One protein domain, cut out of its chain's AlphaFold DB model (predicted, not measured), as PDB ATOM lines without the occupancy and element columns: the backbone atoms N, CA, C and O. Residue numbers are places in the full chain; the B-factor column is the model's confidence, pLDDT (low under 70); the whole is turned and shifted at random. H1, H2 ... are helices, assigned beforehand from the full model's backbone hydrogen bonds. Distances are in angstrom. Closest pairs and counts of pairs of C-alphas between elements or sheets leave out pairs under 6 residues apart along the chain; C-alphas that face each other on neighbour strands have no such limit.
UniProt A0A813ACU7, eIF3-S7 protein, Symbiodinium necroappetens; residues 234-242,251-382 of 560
ATOM      1  N   GLY A 234     300.376 372.678 304.403       58.84
ATOM      2  CA  GLY A 234     301.579 372.022 303.880       58.84
ATOM      3  C   GLY A 234     302.137 372.762 302.656       58.84
ATOM      4  O   GLY A 234     301.458 373.642 302.128       58.84
ATOM      5  N   PRO A 235     303.363 372.448 302.194       62.09
ATOM      6  CA  PRO A 235     303.920 373.056 300.987       62.09
ATOM      7  C   PRO A 235     303.011 372.780 299.785       62.09
ATOM      8  O   PRO A 235     302.512 371.662 299.631       62.09
ATOM      9  N   VAL A 236     302.816 373.784 298.920       64.19
ATOM     10  CA  VAL A 236     302.084 373.597 297.658       64.19
ATOM     11  C   VAL A 236     302.757 372.454 296.893       64.19
ATOM     12  O   VAL A 236     303.960 372.534 296.637       64.19
ATOM     13  N   PRO A 237     302.036 371.373 296.554       64.19
ATOM     14  CA  PRO A 237     302.638 370.249 295.860       64.19
ATOM     15  C   PRO A 237     303.038 370.687 294.447       64.19
ATOM     16  O   PRO A 237     302.198 370.886 293.580       64.19
ATOM     17  N   MET A 238     304.344 370.860 294.230       66.00
ATOM     18  CA  MET A 238     304.920 371.293 292.946       66.00
ATOM     19  C   MET A 238     305.161 370.124 291.985       66.00
ATOM     20  O   MET A 238     305.579 370.322 290.844       66.00
ATOM     21  N   GLU A 239     304.957 368.893 292.454       62.78
ATOM     22  CA  GLU A 239     305.246 367.696 291.681       62.78
ATOM     23  C   GLU A 239     304.210 367.491 290.567       62.78
ATOM     24  O   GLU A 239     303.016 367.731 290.765       62.78
ATOM     25  N   PRO A 240     304.628 367.022 289.376       58.75
ATOM     26  CA  PRO A 240     303.673 366.586 288.371       58.75
ATOM     27  C   PRO A 240     302.807 365.459 288.954       58.75
ATOM     28  O   PRO A 240     303.319 364.651 289.734       58.75
ATOM     29  N   PRO A 241     301.530 365.333 288.541       56.72
ATOM     30  CA  PRO A 241     300.703 364.217 288.976       56.72
ATOM     31  C   PRO A 241     301.453 362.900 288.724       56.72
ATOM     32  O   PRO A 241     302.104 362.772 287.668       56.72
ATOM     33  N   PRO A 242     301.399 361.929 289.660       55.56
ATOM     34  CA  PRO A 242     302.088 360.658 289.498       55.56
ATOM     35  C   PRO A 242     301.715 360.091 288.134       55.56
ATOM     36  O   PRO A 242     300.535 360.052 287.770       55.56
ATOM     37  N   PRO A 251     305.291 352.108 272.970       50.75
ATOM     38  CA  PRO A 251     305.020 351.497 271.674       50.75
ATOM     39  C   PRO A 251     306.305 350.894 271.106       50.75
ATOM     40  O   PRO A 251     307.292 351.605 270.929       50.75
ATOM     41  N   ASP A 252     306.271 349.587 270.858       54.53
ATOM     42  CA  ASP A 252     307.258 348.900 270.034       54.53
ATOM     43  C   ASP A 252     307.190 349.476 268.605       54.53
ATOM     44  O   ASP A 252     306.118 349.902 268.154       54.53
ATOM     45  N   ASP A 253     308.325 349.525 267.906       58.88
ATOM     46  CA  ASP A 253     308.404 349.994 266.514       58.88
ATOM     47  C   ASP A 253     307.773 348.979 265.539       58.88
ATOM     48  O   ASP A 253     307.557 349.298 264.368       58.88
ATOM     49  N   ASP A 254     307.467 347.772 266.024       68.31
ATOM     50  CA  ASP A 254     306.818 346.699 265.280       68.31
ATOM     51  C   ASP A 254     305.273 346.837 265.242       68.31
ATOM     52  O   ASP A 254     304.608 346.732 266.285       68.31
ATOM     53  N   PRO A 255     304.663 347.008 264.049       56.56
ATOM     54  CA  PRO A 255     303.213 347.150 263.904       56.56
ATOM     55  C   PRO A 255     302.397 345.944 264.410       56.56
ATOM     56  O   PRO A 255     301.295 346.126 264.938       56.56
ATOM     57  N   ASP A 256     302.924 344.718 264.296       63.47
ATOM     58  CA  ASP A 256     302.223 343.481 264.686       63.47
ATOM     59  C   ASP A 256     302.154 343.307 266.209       63.47
ATOM     60  O   ASP A 256     301.153 342.854 266.782       63.47
ATOM     61  N   THR A 257     303.225 343.682 266.898       63.25
ATOM     62  CA  THR A 257     303.282 343.730 268.358       63.25
ATOM     63  C   THR A 257     302.371 344.828 268.894       63.25
ATOM     64  O   THR A 257     301.608 344.580 269.829       63.25
ATOM     65  N   HIS A 258     302.337 345.990 268.238       61.09
ATOM     66  CA  HIS A 258     301.417 347.071 268.584       61.09
ATOM     67  C   HIS A 258     299.943 346.650 268.473       61.09
ATOM     68  O   HIS A 258     299.161 346.884 269.395       61.09
ATOM     69  N   TRP A 259     299.561 345.979 267.380       61.22
ATOM     70  CA  TRP A 259     298.198 345.476 267.177       61.22
ATOM     71  C   TRP A 259     297.763 344.495 268.276       61.22
ATOM     72  O   TRP A 259     296.661 344.607 268.815       61.22
ATOM     73  N   ARG A 260     298.638 343.560 268.668       63.91
ATOM     74  CA  ARG A 260     298.355 342.606 269.757       63.91
ATOM     75  C   ARG A 260     298.199 343.292 271.113       63.91
ATOM     76  O   ARG A 260     297.293 342.946 271.868       63.91
ATOM     77  N   LEU A 261     299.056 344.268 271.406       58.50
ATOM     78  CA  LEU A 261     298.997 345.065 272.633       58.50
ATOM     79  C   LEU A 261     297.732 345.934 272.698       58.50
ATOM     80  O   LEU A 261     297.167 346.119 273.776       58.50
ATOM     81  N   ALA A 262     297.230 346.403 271.552       56.59
ATOM     82  CA  ALA A 262     296.005 347.191 271.478       56.59
ATOM     83  C   ALA A 262     294.771 346.438 272.005       56.59
ATOM     84  O   ALA A 262     293.924 347.032 272.669       56.59
ATOM     85  N   GLY A 263     294.696 345.122 271.777       56.94
ATOM     86  CA  GLY A 263     293.614 344.269 272.280       56.94
ATOM     87  C   GLY A 263     293.593 344.087 273.803       56.94
ATOM     88  O   GLY A 263     292.620 343.567 274.339       56.94
ATOM     89  N   GLN A 264     294.651 344.509 274.504       58.28
ATOM     90  CA  GLN A 264     294.782 344.423 275.963       58.28
ATOM     91  C   GLN A 264     294.536 345.775 276.659       58.28
ATOM     92  O   GLN A 264     294.581 345.857 277.886       58.28
ATOM     93  N   LEU A 265     294.278 346.848 275.898       54.84
ATOM     94  CA  LEU A 265     294.076 348.189 276.442       54.84
ATOM     95  C   LEU A 265     292.702 348.331 277.110       54.84
ATOM     96  O   LEU A 265     291.658 348.121 276.496       54.84
ATOM     97  N   VAL A 266     292.701 348.770 278.372       52.91
ATOM     98  CA  VAL A 266     291.480 349.148 279.095       52.91
ATOM     99  C   VAL A 266     291.121 350.598 278.762       52.91
ATOM    100  O   VAL A 266     291.937 351.506 278.916       52.91
ATOM    101  N   HIS A 267     289.883 350.815 278.308       51.91
ATOM    102  CA  HIS A 267     289.374 352.120 277.879       51.91
ATOM    103  C   HIS A 267     289.432 353.174 279.005       51.91
ATOM    104  O   HIS A 267     289.072 352.887 280.150       51.91
ATOM    105  N   CYS A 268     289.827 354.411 278.682       46.56
ATOM    106  CA  CYS A 268     290.043 355.501 279.650       46.56
ATOM    107  C   CYS A 268     288.789 355.894 280.452       46.56
ATOM    108  O   CYS A 268     288.909 356.389 281.565       46.56
ATOM    109  N   THR A 269     287.586 355.621 279.933       46.16
ATOM    110  CA  THR A 269     286.323 355.842 280.668       46.16
ATOM    111  C   THR A 269     285.964 354.712 281.640       46.16
ATOM    112  O   THR A 269     285.087 354.889 282.480       46.16
ATOM    113  N   VAL A 270     286.630 353.556 281.542       49.53
ATOM    114  CA  VAL A 270     286.503 352.424 282.481       49.53
ATOM    115  C   VAL A 270     287.626 352.470 283.517       49.53
ATOM    116  O   VAL A 270     287.425 352.147 284.686       49.53
ATOM    117  N   ALA A 271     288.815 352.912 283.104       47.88
ATOM    118  CA  ALA A 271     289.988 353.017 283.952       47.88
ATOM    119  C   ALA A 271     290.136 354.427 284.556       47.88
ATOM    120  O   ALA A 271     290.948 355.223 284.099       47.88
ATOM    121  N   ARG A 272     289.454 354.635 285.692       51.56
ATOM    122  CA  ARG A 272     289.786 355.608 286.759       51.56
ATOM    123  C   ARG A 272     289.343 357.067 286.559       51.56
ATOM    124  O   ARG A 272     289.231 357.588 285.457       51.56
ATOM    125  N   ARG A 273     289.101 357.730 287.703       48.59
ATOM    126  CA  ARG A 273     288.883 359.182 287.806       48.59
ATOM    127  C   ARG A 273     290.065 359.930 287.162       48.59
ATOM    128  O   ARG A 273     291.195 359.459 287.297       48.59
ATOM    129  N   PRO A 274     289.837 361.079 286.501       54.12
ATOM    130  CA  PRO A 274     290.928 361.895 285.985       54.12
ATOM    131  C   PRO A 274     291.861 362.305 287.132       54.12
ATOM    132  O   PRO A 274     291.407 362.894 288.111       54.12
ATOM    133  N   ASN A 275     293.153 361.982 287.013       56.50
ATOM    134  CA  ASN A 275     294.175 362.454 287.947       56.50
ATOM    135  C   ASN A 275     294.402 363.944 287.691       56.50
ATOM    136  O   ASN A 275     295.000 364.320 286.679       56.50
ATOM    137  N   LEU A 276     293.901 364.776 288.595       60.03
ATOM    138  CA  LEU A 276     294.165 366.205 288.587       60.03
ATOM    139  C   LEU A 276     295.598 366.469 289.062       60.03
ATOM    140  O   LEU A 276     296.221 365.648 289.734       60.03
ATOM    141  N   GLU A 277     296.145 367.606 288.645       64.56
ATOM    142  CA  GLU A 277     297.404 368.099 289.193       64.56
ATOM    143  C   GLU A 277     297.191 368.438 290.683       64.56
ATOM    144  O   GLU A 277     296.144 368.999 291.008       64.56
ATOM    145  N   PRO A 278     298.106 368.068 291.597       69.62
ATOM    146  CA  PRO A 278     297.857 368.179 293.035       69.62
ATOM    147  C   PRO A 278     297.506 369.593 293.524       69.62
ATOM    148  O   PRO A 278     296.654 369.735 294.404       69.62
ATOM    149  N   ALA A 279     298.104 370.651 292.957       69.19
ATOM    150  CA  ALA A 279     297.731 372.014 293.324       69.19
ATOM    151  C   ALA A 279     296.314 372.357 292.829       69.19
ATOM    152  O   ALA A 279     295.533 372.951 293.572       69.19
ATOM    153  N   LEU A 280     295.938 371.930 291.621       70.75
ATOM    154  CA  LEU A 280     294.578 372.063 291.099       70.75
ATOM    155  C   LEU A 280     293.554 371.260 291.913       70.75
ATOM    156  O   LEU A 280     292.466 371.769 292.171       70.75
ATOM    157  N   GLU A 281     293.882 370.041 292.340       73.88
ATOM    158  CA  GLU A 281     293.034 369.239 293.229       73.88
ATOM    159  C   GLU A 281     292.792 369.985 294.544       73.88
ATOM    160  O   GLU A 281     291.642 370.190 294.932       73.88
ATOM    161  N   ARG A 282     293.853 370.530 295.149       74.38
ATOM    162  CA  ARG A 282     293.753 371.345 296.364       74.38
ATOM    163  C   ARG A 282     292.910 372.609 296.169       74.38
ATOM    164  O   ARG A 282     292.102 372.956 297.030       74.38
ATOM    165  N   VAL A 283     293.063 373.299 295.039       73.38
ATOM    166  CA  VAL A 283     292.234 374.466 294.697       73.38
ATOM    167  C   VAL A 283     290.774 374.062 294.523       73.38
ATOM    168  O   VAL A 283     289.892 374.782 294.981       73.38
ATOM    169  N   LEU A 284     290.499 372.917 293.899       72.06
ATOM    170  CA  LEU A 284     289.141 372.412 293.717       72.06
ATOM    171  C   LEU A 284     288.508 371.962 295.038       72.06
ATOM    172  O   LEU A 284     287.315 372.192 295.229       72.06
ATOM    173  N   GLU A 285     289.275 371.398 295.971       76.56
ATOM    174  CA  GLU A 285     288.824 371.120 297.342       76.56
ATOM    175  C   GLU A 285     288.414 372.410 298.063       76.56
ATOM    176  O   GLU A 285     287.284 372.523 298.547       76.56
ATOM    177  N   LEU A 286     289.303 373.412 298.076       72.94
ATOM    178  CA  LEU A 286     289.044 374.716 298.693       72.94
ATOM    179  C   LEU A 286     287.859 375.421 298.024       72.94
ATOM    180  O   LEU A 286     286.979 375.942 298.705       72.94
ATOM    181  N   TRP A 287     287.787 375.390 296.693       69.56
ATOM    182  CA  TRP A 287     286.666 375.930 295.930       69.56
ATOM    183  C   TRP A 287     285.365 375.223 296.287       69.56
ATOM    184  O   TRP A 287     284.351 375.872 296.521       69.56
ATOM    185  N   THR A 288     285.373 373.894 296.376       68.94
ATOM    186  CA  THR A 288     284.189 373.124 296.761       68.94
ATOM    187  C   THR A 288     283.706 373.554 298.142       68.94
ATOM    188  O   THR A 288     282.505 373.753 298.316       68.94
ATOM    189  N   HIS A 289     284.614 373.775 299.088       70.75
ATOM    190  CA  HIS A 289     284.258 374.204 300.435       70.75
ATOM    191  C   HIS A 289     283.728 375.652 300.478       70.75
ATOM    192  O   HIS A 289     282.668 375.907 301.046       70.75
ATOM    193  N   TRP A 290     284.389 376.585 299.786       72.56
ATOM    194  CA  TRP A 290     284.146 378.028 299.924       72.56
ATOM    195  C   TRP A 290     283.341 378.675 298.789       72.56
ATOM    196  O   TRP A 290     283.074 379.873 298.847       72.56
ATOM    197  N   ARG A 291     282.904 377.922 297.765       72.62
ATOM    198  CA  ARG A 291     282.204 378.447 296.563       72.62
ATOM    199  C   ARG A 291     281.047 379.403 296.853       72.62
ATOM    200  O   ARG A 291     280.787 380.298 296.057       72.62
ATOM    201  N   HIS A 292     280.352 379.207 297.971       66.94
ATOM    202  CA  HIS A 292     279.211 380.020 298.384       66.94
ATOM    203  C   HIS A 292     279.624 381.411 298.899       66.94
ATOM    204  O   HIS A 292     278.837 382.351 298.808       66.94
ATOM    205  N   GLU A 293     280.866 381.567 299.364       77.00
ATOM    206  CA  GLU A 293     281.409 382.824 299.889       77.00
ATOM    207  C   GLU A 293     282.441 383.480 298.964       77.00
ATOM    208  O   GLU A 293     282.858 384.604 299.235       77.00
ATOM    209  N   VAL A 294     282.836 382.839 297.853       76.94
ATOM    210  CA  VAL A 294     283.901 383.321 296.942       76.94
ATOM    211  C   VAL A 294     283.727 384.788 296.546       76.94
ATOM    212  O   VAL A 294     284.706 385.528 296.491       76.94
ATOM    213  N   THR A 295     282.498 385.240 296.289       75.88
ATOM    214  CA  THR A 295     282.229 386.644 295.934       75.88
ATOM    215  C   THR A 295     282.536 387.603 297.086       75.88
ATOM    216  O   THR A 295     283.092 388.676 296.848       75.88
ATOM    217  N   ARG A 296     282.193 387.221 298.325       85.12
ATOM    218  CA  ARG A 296     282.487 387.997 299.538       85.12
ATOM    219  C   ARG A 296     283.990 388.000 299.805       85.12
ATOM    220  O   ARG A 296     284.588 389.072 299.823       85.12
ATOM    221  N   LEU A 297     284.594 386.813 299.881       81.12
ATOM    222  CA  LEU A 297     286.021 386.626 300.151       81.12
ATOM    223  C   LEU A 297     286.887 387.376 299.138       81.12
ATOM    224  O   LEU A 297     287.818 388.077 299.514       81.12
ATOM    225  N   ARG A 298     286.548 387.310 297.842       83.56
ATOM    226  CA  ARG A 298     287.255 388.065 296.799       83.56
ATOM    227  C   ARG A 298     287.175 389.569 297.035       83.56
ATOM    228  O   ARG A 298     288.168 390.254 296.836       83.56
ATOM    229  N   ARG A 299     286.013 390.093 297.431       85.06
ATOM    230  CA  ARG A 299     285.848 391.526 297.702       85.06
ATOM    231  C   ARG A 299     286.689 391.959 298.900       85.06
ATOM    232  O   ARG A 299     287.398 392.949 298.796       85.06
ATOM    233  N   GLU A 300     286.615 391.217 299.998       87.69
ATOM    234  CA  GLU A 300     287.351 391.502 301.234       87.69
ATOM    235  C   GLU A 300     288.868 391.424 301.006       87.69
ATOM    236  O   GLU A 300     289.582 392.379 301.306       87.69
ATOM    237  N   VAL A 301     289.350 390.362 300.350       88.69
ATOM    238  CA  VAL A 301     290.768 390.213 299.984       88.69
ATOM    239  C   VAL A 301     291.231 391.323 299.044       88.69
ATOM    240  O   VAL A 301     292.336 391.818 299.210       88.69
ATOM    241  N   LEU A 302     290.418 391.755 298.074       89.81
ATOM    242  CA  LEU A 302     290.797 392.864 297.187       89.81
ATOM    243  C   LEU A 302     290.925 394.197 297.933       89.81
ATOM    244  O   LEU A 302     291.795 394.993 297.587       89.81
ATOM    245  N   VAL A 303     290.083 394.443 298.941       88.12
ATOM    246  CA  VAL A 303     290.184 395.638 299.794       88.12
ATOM    247  C   VAL A 303     291.461 395.586 300.628       88.12
ATOM    248  O   VAL A 303     292.225 396.548 300.637       88.12
ATOM    249  N   GLU A 304     291.731 394.453 301.274       90.81
ATOM    250  CA  GLU A 304     292.944 394.264 302.076       90.81
ATOM    251  C   GLU A 304     294.215 394.321 301.216       90.81
ATOM    252  O   GLU A 304     295.196 394.946 301.605       90.81
ATOM    253  N   LEU A 305     294.183 393.760 300.004       90.69
ATOM    254  CA  LEU A 305     295.284 393.824 299.046       90.69
ATOM    255  C   LEU A 305     295.533 395.256 298.561       90.69
ATOM    256  O   LEU A 305     296.683 395.661 298.403       90.69
ATOM    257  N   ALA A 306     294.475 396.034 298.323       89.56
ATOM    258  CA  ALA A 306     294.614 397.438 297.954       89.56
ATOM    259  C   ALA A 306     295.289 398.247 299.072       89.56
ATOM    260  O   ALA A 306     296.120 399.102 298.766       89.56
ATOM    261  N   GLN A 307     294.973 397.942 300.336       89.12
ATOM    262  CA  GLN A 307     295.639 398.540 301.490       89.12
ATOM    263  C   GLN A 307     297.101 398.091 301.590       89.12
ATOM    264  O   GLN A 307     297.978 398.939 301.686       89.12
ATOM    265  N   LEU A 308     297.385 396.793 301.443       89.75
ATOM    266  CA  LEU A 308     298.754 396.265 301.455       89.75
ATOM    267  C   LEU A 308     299.639 396.920 300.382       89.75
ATOM    268  O   LEU A 308     300.795 397.237 300.635       89.75
ATOM    269  N   VAL A 309     299.095 397.155 299.184       90.50
ATOM    270  CA  VAL A 309     299.805 397.873 298.116       90.50
ATOM    271  C   VAL A 309     300.109 399.319 298.509       90.50
ATOM    272  O   VAL A 309     301.171 399.818 298.161       90.50
ATOM    273  N   LEU A 310     299.194 400.003 299.203       89.94
ATOM    274  CA  LEU A 310     299.451 401.356 299.707       89.94
ATOM    275  C   LEU A 310     300.539 401.344 300.786       89.94
ATOM    276  O   LEU A 310     301.446 402.167 300.734       89.94
ATOM    277  N   ASP A 311     300.475 400.388 301.710       90.62
ATOM    278  CA  ASP A 311     301.411 400.271 302.830       90.62
ATOM    279  C   ASP A 311     302.833 399.903 302.363       90.62
ATOM    280  O   ASP A 311     303.815 400.314 302.973       90.62
ATOM    281  N   MET A 312     302.956 399.150 301.263       91.44
ATOM    282  CA  MET A 312     304.238 398.725 300.676       91.44
ATOM    283  C   MET A 312     304.711 399.611 299.510       91.44
ATOM    284  O   MET A 312     305.643 399.231 298.789       91.44
ATOM    285  N   GLN A 313     304.081 400.767 299.291       89.56
ATOM    286  CA  GLN A 313     304.408 401.649 298.168       89.56
ATOM    287  C   GLN A 313     305.867 402.129 298.249       89.56
ATOM    288  O   GLN A 313     306.614 401.931 297.291       89.56
ATOM    289  N   ASP A 314     306.299 402.646 299.405       90.44
ATOM    290  CA  ASP A 314     307.670 403.134 299.621       90.44
ATOM    291  C   ASP A 314     308.698 402.011 299.415       90.44
ATOM    292  O   ASP A 314     309.684 402.171 298.698       90.44
ATOM    293  N   THR A 315     308.415 400.817 299.950       92.44
ATOM    294  CA  THR A 315     309.254 399.626 299.748       92.44
ATOM    295  C   THR A 315     309.384 399.265 298.268       92.44
ATOM    296  O   THR A 315     310.457 398.868 297.813       92.44
ATOM    297  N   THR A 316     308.301 399.394 297.500       90.25
ATOM    298  CA  THR A 316     308.306 399.109 296.062       90.25
ATOM    299  C   THR A 316     309.095 400.151 295.280       90.25
ATOM    300  O   THR A 316     309.825 399.788 294.356       90.25
ATOM    301  N   GLU A 317     308.990 401.425 295.651       90.25
ATOM    302  CA  GLU A 317     309.735 402.515 295.019       90.25
ATOM    303  C   GLU A 317     311.238 402.411 295.296       90.25
ATOM    304  O   GLU A 317     312.035 402.463 294.355       90.25
ATOM    305  N   GLU A 318     311.633 402.165 296.546       92.12
ATOM    306  CA  GLU A 318     313.030 401.933 296.931       92.12
ATOM    307  C   GLU A 318     313.612 400.694 296.241       92.12
ATOM    308  O   GLU A 318     314.702 400.742 295.655       92.12
ATOM    309  N   TRP A 319     312.863 399.584 296.251       92.88
ATOM    310  CA  TRP A 319     313.258 398.363 295.558       92.88
ATOM    311  C   TRP A 319     313.486 398.642 294.072       92.88
ATOM    312  O   TRP A 319     314.571 398.337 293.573       92.88
ATOM    313  N   LEU A 320     312.535 399.282 293.382       90.38
ATOM    314  CA  LEU A 320     312.629 399.566 291.951       90.38
ATOM    315  C   LEU A 320     313.782 400.527 291.638       90.38
ATOM    316  O   LEU A 320     314.515 400.300 290.676       90.38
ATOM    317  N   ALA A 321     313.985 401.568 292.452       90.06
ATOM    318  CA  ALA A 321     315.070 402.534 292.286       90.06
ATOM    319  C   ALA A 321     316.456 401.876 292.367       90.06
ATOM    320  O   ALA A 321     317.367 402.274 291.640       90.06
ATOM    321  N   SER A 322     316.596 400.832 293.188       91.06
ATOM    322  CA  SER A 322     317.838 400.065 293.321       91.06
ATOM    323  C   SER A 322     318.119 399.097 292.158       91.06
ATOM    324  O   SER A 322     319.177 398.466 292.141       91.06
ATOM    325  N   ARG A 323     317.197 398.940 291.191       90.88
ATOM    326  CA  ARG A 323     317.340 397.986 290.076       90.88
ATOM    327  C   ARG A 323     318.045 398.578 288.853       90.88
ATOM    328  O   ARG A 323     318.028 399.783 288.586       90.88
ATOM    329  N   SER A 324     318.609 397.689 288.035       86.69
ATOM    330  CA  SER A 324     319.203 398.040 286.741       86.69
ATOM    331  C   SER A 324     318.168 398.659 285.785       86.69
ATOM    332  O   SER A 324     316.961 398.438 285.906       86.69
ATOM    333  N   ALA A 325     318.620 399.463 284.816       84.62
ATOM    334  CA  ALA A 325     317.718 400.116 283.858       84.62
ATOM    335  C   ALA A 325     316.804 399.138 283.074       84.62
ATOM    336  O   ALA A 325     315.618 399.450 282.954       84.62
ATOM    337  N   PRO A 326     317.276 397.958 282.612       81.31
ATOM    338  CA  PRO A 326     316.416 396.977 281.937       81.31
ATOM    339  C   PRO A 326     315.325 396.369 282.834       81.31
ATOM    340  O   PRO A 326     314.200 396.130 282.394       81.31
ATOM    341  N   VAL A 327     315.624 396.137 284.115       83.12
ATOM    342  CA  VAL A 327     314.629 395.619 285.067       83.12
ATOM    343  C   VAL A 327     313.595 396.703 285.383       83.12
ATOM    344  O   VAL A 327     312.391 396.446 285.365       83.12
ATOM    345  N   ARG A 328     314.041 397.952 285.575       86.00
ATOM    346  CA  ARG A 328     313.141 399.094 285.806       86.00
ATOM    347  C   ARG A 328     312.169 399.330 284.653       86.00
ATOM    348  O   ARG A 328     310.997 399.611 284.906       86.00
ATOM    349  N   SER A 329     312.626 399.209 283.405       83.50
ATOM    350  CA  SER A 329     311.754 399.375 282.235       83.50
ATOM    351  C   SER A 329     310.701 398.270 282.128       83.50
ATOM    352  O   SER A 329     309.564 398.564 281.782       83.50
ATOM    353  N   THR A 330     311.030 397.034 282.514       84.06
ATOM    354  CA  THR A 330     310.059 395.923 282.613       84.06
ATOM    355  C   THR A 330     308.976 396.224 283.664       84.06
ATOM    356  O   THR A 330     307.789 395.981 283.452       84.06
ATOM    357  N   TYR A 331     309.414 396.820 284.778       87.81
ATOM    358  CA  TYR A 331     308.655 397.406 285.893       87.81
ATOM    359  C   TYR A 331     307.636 398.505 285.553       87.81
ATOM    360  O   TYR A 331     306.670 398.741 286.292       87.81
ATOM    361  N   THR A 332     307.882 399.231 284.465       83.44
ATOM    362  CA  THR A 332     307.307 400.559 284.248       83.44
ATOM    363  C   THR A 332     306.513 400.586 282.958       83.44
ATOM    364  O   THR A 332     307.069 400.529 281.867       83.44
ATOM    365  N   VAL A 333     305.193 400.712 283.081       77.38
ATOM    366  CA  VAL A 333     304.300 400.805 281.925       77.38
ATOM    367  C   VAL A 333     303.978 402.278 281.652       77.38
ATOM    368  O   VAL A 333     303.390 402.927 282.523       77.38
ATOM    369  N   PRO A 334     304.301 402.817 280.461       76.94
ATOM    370  CA  PRO A 334     303.941 404.183 280.093       76.94
ATOM    371  C   PRO A 334     302.434 404.431 280.245       76.94
ATOM    372  O   PRO A 334     301.613 403.647 279.770       76.94
ATOM    373  N   GLY A 335     302.065 405.519 280.923       73.06
ATOM    374  CA  GLY A 335     300.665 405.911 281.124       73.06
ATOM    375  C   GLY A 335     299.937 405.216 282.281       73.06
ATOM    376  O   GLY A 335     298.768 405.520 282.514       73.06
ATOM    377  N   LYS A 336     300.589 404.322 283.039       76.62
ATOM    378  CA  LYS A 336     300.029 403.786 284.291       76.62
ATOM    379  C   LYS A 336     300.577 404.539 285.501       76.62
ATOM    380  O   LYS A 336     301.770 404.790 285.593       76.62
ATOM    381  N   ALA A 337     299.692 404.849 286.447       70.31
ATOM    382  CA  ALA A 337     300.027 405.617 287.648       70.31
ATOM    383  C   ALA A 337     300.872 404.847 288.682       70.31
ATOM    384  O   ALA A 337     301.441 405.468 289.571       70.31
ATOM    385  N   ARG A 338     300.938 403.511 288.607       72.62
ATOM    386  CA  ARG A 338     301.701 402.666 289.540       72.62
ATOM    387  C   ARG A 338     302.538 401.639 288.787       72.62
ATOM    388  O   ARG A 338     302.077 401.078 287.790       72.62
ATOM    389  N   HIS A 339     303.731 401.369 289.309       83.06
ATOM    390  CA  HIS A 339     304.597 400.275 288.873       83.06
ATOM    391  C   HIS A 339     304.030 398.915 289.301       83.06
ATOM    392  O   HIS A 339     303.197 398.830 290.211       83.06
ATOM    393  N   THR A 340     304.496 397.842 288.661       86.31
ATOM    394  CA  THR A 340     304.185 396.475 289.102       86.31
ATOM    395  C   THR A 340     304.740 396.243 290.510       86.31
ATOM    396  O   THR A 340     305.920 396.465 290.764       86.31
ATOM    397  N   GLN A 341     303.887 395.785 291.427       87.94
ATOM    398  CA  GLN A 341     304.178 395.686 292.862       87.94
ATOM    399  C   GLN A 341     304.894 394.369 293.210       87.94
ATOM    400  O   GLN A 341     304.337 393.506 293.887       87.94
ATOM    401  N   ILE A 342     306.115 394.179 292.702       90.88
ATOM    402  CA  ILE A 342     306.867 392.923 292.880       90.88
ATOM    403  C   ILE A 342     307.096 392.564 294.359       90.88
ATOM    404  O   ILE A 342     306.824 391.413 294.710       90.88
ATOM    405  N   PRO A 343     307.484 393.492 295.259       92.25
ATOM    406  CA  PRO A 343     307.611 393.172 296.683       92.25
ATOM    407  C   PRO A 343     306.313 392.656 297.316       92.25
ATOM    408  O   PRO A 343     306.360 391.721 298.112       92.25
ATOM    409  N   VAL A 344     305.152 393.188 296.914       91.12
ATOM    410  CA  VAL A 344     303.836 392.702 297.370       91.12
ATOM    411  C   VAL A 344     303.594 391.268 296.892       91.12
ATOM    412  O   VAL A 344     303.161 390.423 297.671       91.12
ATOM    413  N   VAL A 345     303.914 390.954 295.631       90.56
ATOM    414  CA  VAL A 345     303.787 389.587 295.091       90.56
ATOM    415  C   VAL A 345     304.671 388.605 295.865       90.56
ATOM    416  O   VAL A 345     304.193 387.551 296.276       90.56
ATOM    417  N   LEU A 346     305.936 388.954 296.110       90.56
ATOM    418  CA  LEU A 346     306.873 388.113 296.865       90.56
ATOM    419  C   LEU A 346     306.439 387.933 298.326       90.56
ATOM    420  O   LEU A 346     306.540 386.831 298.873       90.56
ATOM    421  N   HIS A 347     305.894 388.986 298.940       89.75
ATOM    422  CA  HIS A 347     305.322 388.921 300.280       89.75
ATOM    423  C   HIS A 347     304.148 387.933 300.336       89.75
ATOM    424  O   HIS A 347     304.145 387.033 301.173       89.75
ATOM    425  N   LEU A 348     303.209 388.014 299.389       88.62
ATOM    426  CA  LEU A 348     302.078 387.084 299.304       88.62
ATOM    427  C   LEU A 348     302.524 385.639 299.055       88.62
ATOM    428  O   LEU A 348     301.992 384.727 299.682       88.62
ATOM    429  N   LEU A 349     303.515 385.420 298.182       86.44
ATOM    430  CA  LEU A 349     304.085 384.089 297.936       86.44
ATOM    431  C   LEU A 349     304.720 383.499 299.200       86.44
ATOM    432  O   LEU A 349     304.576 382.304 299.463       86.44
ATOM    433  N   THR A 350     305.373 384.340 300.003       86.69
ATOM    434  CA  THR A 350     305.917 383.949 301.310       86.69
ATOM    435  C   THR A 350     304.797 383.561 302.270       86.69
ATOM    436  O   THR A 350     304.873 382.510 302.901       86.69
ATOM    437  N   MET A 351     303.735 384.370 302.341       82.94
ATOM    438  CA  MET A 351     302.585 384.103 303.205       82.94
ATOM    439  C   MET A 351     301.927 382.756 302.887       82.94
ATOM    440  O   MET A 351     301.654 381.989 303.803       82.94
ATOM    441  N   VAL A 352     301.716 382.431 301.608       80.75
ATOM    442  CA  VAL A 352     301.085 381.158 301.195       80.75
ATOM    443  C   VAL A 352     302.037 379.954 301.217       80.75
ATOM    444  O   VAL A 352     301.645 378.864 300.803       80.75
ATOM    445  N   GLY A 353     303.284 380.128 301.669       78.62
ATOM    446  CA  GLY A 353     304.261 379.044 301.764       78.62
ATOM    447  C   GLY A 353     304.715 378.503 300.406       78.62
ATOM    448  O   GLY A 353     304.890 377.292 300.251       78.62
ATOM    449  N   TYR A 354     304.882 379.373 299.402       79.81
ATOM    450  CA  TYR A 354     305.394 378.960 298.096       79.81
ATOM    451  C   TYR A 354     306.801 378.325 298.243       79.81
ATOM    452  O   TYR A 354     307.667 378.920 298.882       79.81
ATOM    453  N   PRO A 355     307.074 377.134 297.673       75.62
ATOM    454  CA  PRO A 355     308.314 376.406 297.980       75.62
ATOM    455  C   PRO A 355     309.620 377.056 297.499       75.62
ATOM    456  O   PRO A 355     310.663 376.815 298.097       75.62
ATOM    457  N   ASP A 356     309.583 377.866 296.434       79.62
ATOM    458  CA  ASP A 356     310.774 378.485 295.822       79.62
ATOM    459  C   ASP A 356     310.660 380.017 295.749       79.62
ATOM    460  O   ASP A 356     310.832 380.647 294.701       79.62
ATOM    461  N   VAL A 357     310.304 380.648 296.874       85.62
ATOM    462  CA  VAL A 357     310.251 382.121 296.956       85.62
ATOM    463  C   VAL A 357     311.624 382.730 296.688       85.62
ATOM    464  O   VAL A 357     311.699 383.788 296.071       85.62
ATOM    465  N   ALA A 358     312.706 382.074 297.116       85.25
ATOM    466  CA  ALA A 358     314.066 382.565 296.913       85.25
ATOM    467  C   ALA A 358     314.429 382.635 295.421       85.25
ATOM    468  O   ALA A 358     314.877 383.686 294.959       85.25
ATOM    469  N   GLY A 359     314.164 381.571 294.655       83.19
ATOM    470  CA  GLY A 359     314.343 381.580 293.208       83.19
ATOM    471  C   GLY A 359     313.469 382.643 292.546       83.19
ATOM    472  O   GLY A 359     313.975 383.505 291.826       83.19
ATOM    473  N   MET A 360     312.170 382.664 292.856       85.75
ATOM    474  CA  MET A 360     311.252 383.665 292.297       85.75
ATOM    475  C   MET A 360     311.679 385.106 292.628       85.75
ATOM    476  O   MET A 360     311.535 386.003 291.801       85.75
ATOM    477  N   THR A 361     312.242 385.333 293.818       88.81
ATOM    478  CA  THR A 361     312.796 386.631 294.220       88.81
ATOM    479  C   THR A 361     313.955 387.017 293.318       88.81
ATOM    480  O   THR A 361     313.936 388.125 292.793       88.81
ATOM    481  N   ALA A 362     314.916 386.117 293.093       85.81
ATOM    482  CA  ALA A 362     316.033 386.369 292.187       85.81
ATOM    483  C   ALA A 362     315.544 386.664 290.758       85.81
ATOM    484  O   ALA A 362     315.936 387.667 290.173       85.81
ATOM    485  N   ASP A 363     314.602 385.873 290.236       85.19
ATOM    486  CA  ASP A 363     314.087 386.051 288.871       85.19
ATOM    487  C   ASP A 363     313.360 387.381 288.678       85.19
ATOM    488  O   ASP A 363     313.574 388.096 287.697       85.19
ATOM    489  N   LEU A 364     312.492 387.738 289.625       85.56
ATOM    490  CA  LEU A 364     311.725 388.976 289.539       85.56
ATOM    491  C   LEU A 364     312.576 390.211 289.877       85.56
ATOM    492  O   LEU A 364     312.230 391.318 289.456       85.56
ATOM    493  N   THR A 365     313.678 390.042 290.609       85.81
ATOM    494  CA  THR A 365     314.555 391.139 291.049       85.81
ATOM    495  C   THR A 365     315.695 391.415 290.077       85.81
ATOM    496  O   THR A 365     315.996 392.582 289.822       85.81
ATOM    497  N   ASP A 366     316.296 390.368 289.517       82.75
ATOM    498  CA  ASP A 366     317.522 390.450 288.722       82.75
ATOM    499  C   ASP A 366     317.322 389.993 287.264       82.75
ATOM    500  O   ASP A 366     318.161 390.277 286.408       82.75
ATOM    501  N   GLY A 367     316.169 389.390 286.953       77.31
ATOM    502  CA  GLY A 367     315.814 388.878 285.632       77.31
ATOM    503  C   GLY A 367     315.859 387.351 285.561       77.31
ATOM    504  O   GLY A 367     316.454 386.685 286.401       77.31
ATOM    505  N   PHE A 368     315.211 386.793 284.539       76.88
ATOM    506  CA  PHE A 368     315.151 385.348 284.326       76.88
ATOM    507  C   PHE A 368     316.357 384.854 283.525       76.88
ATOM    508  O   PHE A 368     316.697 385.421 282.481       76.88
ATOM    509  N   ASP A 369     316.927 383.729 283.950       69.56
ATOM    510  CA  ASP A 369     317.921 383.008 283.163       69.56
ATOM    511  C   ASP A 369     317.271 382.422 281.903       69.56
ATOM    512  O   ASP A 369     316.538 381.432 281.934       69.56
ATOM    513  N   MET A 370     317.548 383.039 280.754       62.91
ATOM    514  CA  MET A 370     317.061 382.565 279.451       62.91
ATOM    515  C   MET A 370     317.811 381.315 278.957       62.91
ATOM    516  O   MET A 370     317.400 380.688 277.979       62.91
ATOM    517  N   LEU A 371     318.927 380.973 279.608       62.09
ATOM    518  CA  LEU A 371     319.820 379.867 279.280       62.09
ATOM    519  C   LEU A 371     320.185 379.117 280.564       62.09
ATOM    520  O   LEU A 371     320.455 379.743 281.581       62.09
ATOM    521  N   GLY A 372     320.252 377.786 280.499       62.44
ATOM    522  CA  GLY A 372     320.595 376.939 281.644       62.44
ATOM    523  C   GLY A 372     319.465 375.997 282.052       62.44
ATOM    524  O   GLY A 372     318.554 375.715 281.267       62.44
ATOM    525  N   GLU A 373     319.557 375.454 283.265       61.25
ATOM    526  CA  GLU A 373     318.527 374.573 283.809       61.25
ATOM    527  C   GLU A 373     317.248 375.361 284.113       61.25
ATOM    528  O   GLU A 373     317.252 376.336 284.861       61.25
ATOM    529  N   LEU A 374     316.127 374.916 283.542       63.53
ATOM    530  CA  LEU A 374     314.819 375.484 283.851       63.53
ATOM    531  C   LEU A 374     314.419 375.103 285.280       63.53
ATOM    532  O   LEU A 374     314.373 373.916 285.623       63.53
ATOM    533  N   ARG A 375     314.077 376.107 286.090       67.06
ATOM    534  CA  ARG A 375     313.573 375.902 287.452       67.06
ATOM    535  C   ARG A 375     312.246 375.143 287.431       67.06
ATOM    536  O   ARG A 375     311.475 375.205 286.471       67.06
ATOM    537  N   ARG A 376     311.988 374.372 288.489       64.19
ATOM    538  CA  ARG A 376     310.797 373.519 288.586       64.19
ATOM    539  C   ARG A 376     309.556 374.384 288.825       64.19
ATOM    540  O   ARG A 376     309.494 375.098 289.818       64.19
ATOM    541  N   GLY A 377     308.566 374.294 287.938       62.53
ATOM    542  CA  GLY A 377     307.248 374.912 288.113       62.53
ATOM    543  C   GLY A 377     306.176 373.908 288.568       62.53
ATOM    544  O   GLY A 377     306.373 372.701 288.399       62.53
ATOM    545  N   PRO A 378     305.023 374.374 289.091       59.12
ATOM    546  CA  PRO A 378     303.920 373.498 289.489       59.12
ATOM    547  C   PRO A 378     303.432 372.668 288.298       59.12
ATOM    548  O   PRO A 378     303.133 373.214 287.233       59.12
ATOM    549  N   GLY A 379     303.398 371.343 288.444       58.88
ATOM    550  CA  GLY A 379     302.966 370.431 287.381       58.88
ATOM    551  C   GLY A 379     303.990 370.202 286.259       58.88
ATOM    552  O   GLY A 379     303.726 369.425 285.332       58.88
ATOM    553  N   TRP A 380     305.173 370.828 286.317       62.22
ATOM    554  CA  TRP A 380     306.213 370.630 285.308       62.22
ATOM    555  C   TRP A 380     306.895 369.281 285.519       62.22
ATOM    556  O   TRP A 380     307.433 368.974 286.582       62.22
ATOM    557  N   LYS A 381     306.916 368.457 284.469       59.28
ATOM    558  CA  LYS A 381     307.693 367.216 284.494       59.28
ATOM    559  C   LYS A 381     309.182 367.553 284.386       59.28
ATOM    560  O   LYS A 381     309.547 368.281 283.461       59.28
ATOM    561  N   PRO A 382     310.047 366.966 285.232       56.94
ATOM    562  CA  PRO A 382     311.483 367.010 285.002       56.94
ATOM    563  C   PRO A 382     311.784 366.493 283.594       56.94
ATOM    564  O   PRO A 382     311.301 365.419 283.201       56.94
TER     565      PRO A 382
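Overview. This is residues 234 to 242 and 251 to 382 of the 560 residues of the protein "eIF3-S7 protein" of Symbiodinium necroappetens (UniProt A0A813ACU7). The longest helix, H3, joins H2 and H4 end to end in a loose, curved hook, and at its H4 end a small head forms, in which the side-by-side hairpin of H6 and H7 packs on H4 through H6 and H5 folds back from H4. H1 lies far off at the end of a thin arm in which residues 253 to 260 and 263 to 274 stick out, while the last stretch, residues 367 to 382, runs from the head back across the open side of the hook. The printed part has 141 residues with seven named helices, H1 to H7 in chain order, and no named strand; the class is all helix. It is extended, with a radius of gyration of the C-alphas of 22.4 A, and spans 68 by 45 by 31 A, with the arm adding to its length.

Along the chain. H3, residues 294 to 311, is 25.1 A long from first to last C-alpha and begins at C-alpha 294 at (283.901, 383.321, 296.942). Before it come H2, residues 278 to 290, 18.2 A long, and H1, residues 255 to 262, 10.5 A long, with C-alpha 255 at (303.213, 347.150, 263.904). After it come H4, residues 313 to 321, 12.2 A; H5, residues 325 to 331, 9.7 A; H6, residues 342 to 351, 14.2 A; and H7, residues 357 to 366, 13.8 A, ending at C-alpha 366 at (317.522, 390.450, 288.722).

Arrangement. H3 and H4 meet only through their link. H3 is close to but not clearly touching H6, with the closest C-alphas, those of Val 309 and Val 344, 6.6 A apart. H2 and H3 are close but not clearly touching, at a steep tilt of 69.8 degrees, only just short of about perpendicular; the closest C-alphas, of Trp 287 and Val 294, are 8.0 A apart. H4 and H6 touch at a steep tilt of 61 degrees, closest at the C-alphas of Thr 316 and Pro 343, 6.0 A. H6 and H7 form a helical hairpin and touch at a shallow tilt of 4 degrees, opposite ways, closest at the C-alphas of Thr 350 and Val 357, 6.4 A. H4 and H5, also a helical hairpin, only just touch, with 3 pairs of C-alphas within 8 A, the closest those of Leu 320 and Arg 328, 6.2 A. H1 and H2 are apart. In H1 to H7 every O i to N i+4 pair is within hydrogen-bond range.

Size, cuts and confidence. The two C-alphas farthest apart, of Asp 256 and Asp 314, are 69.3 A apart. Residues 243 to 250 are not printed, and C-alphas 242 and 251 are 20.3 A apart across this cut. The link H1 to H2, 15 residues, is long. The mean pLDDT of the printed part is 74.5; 55 residues are under 70, among them residues 251 to 279 and 369 to 382.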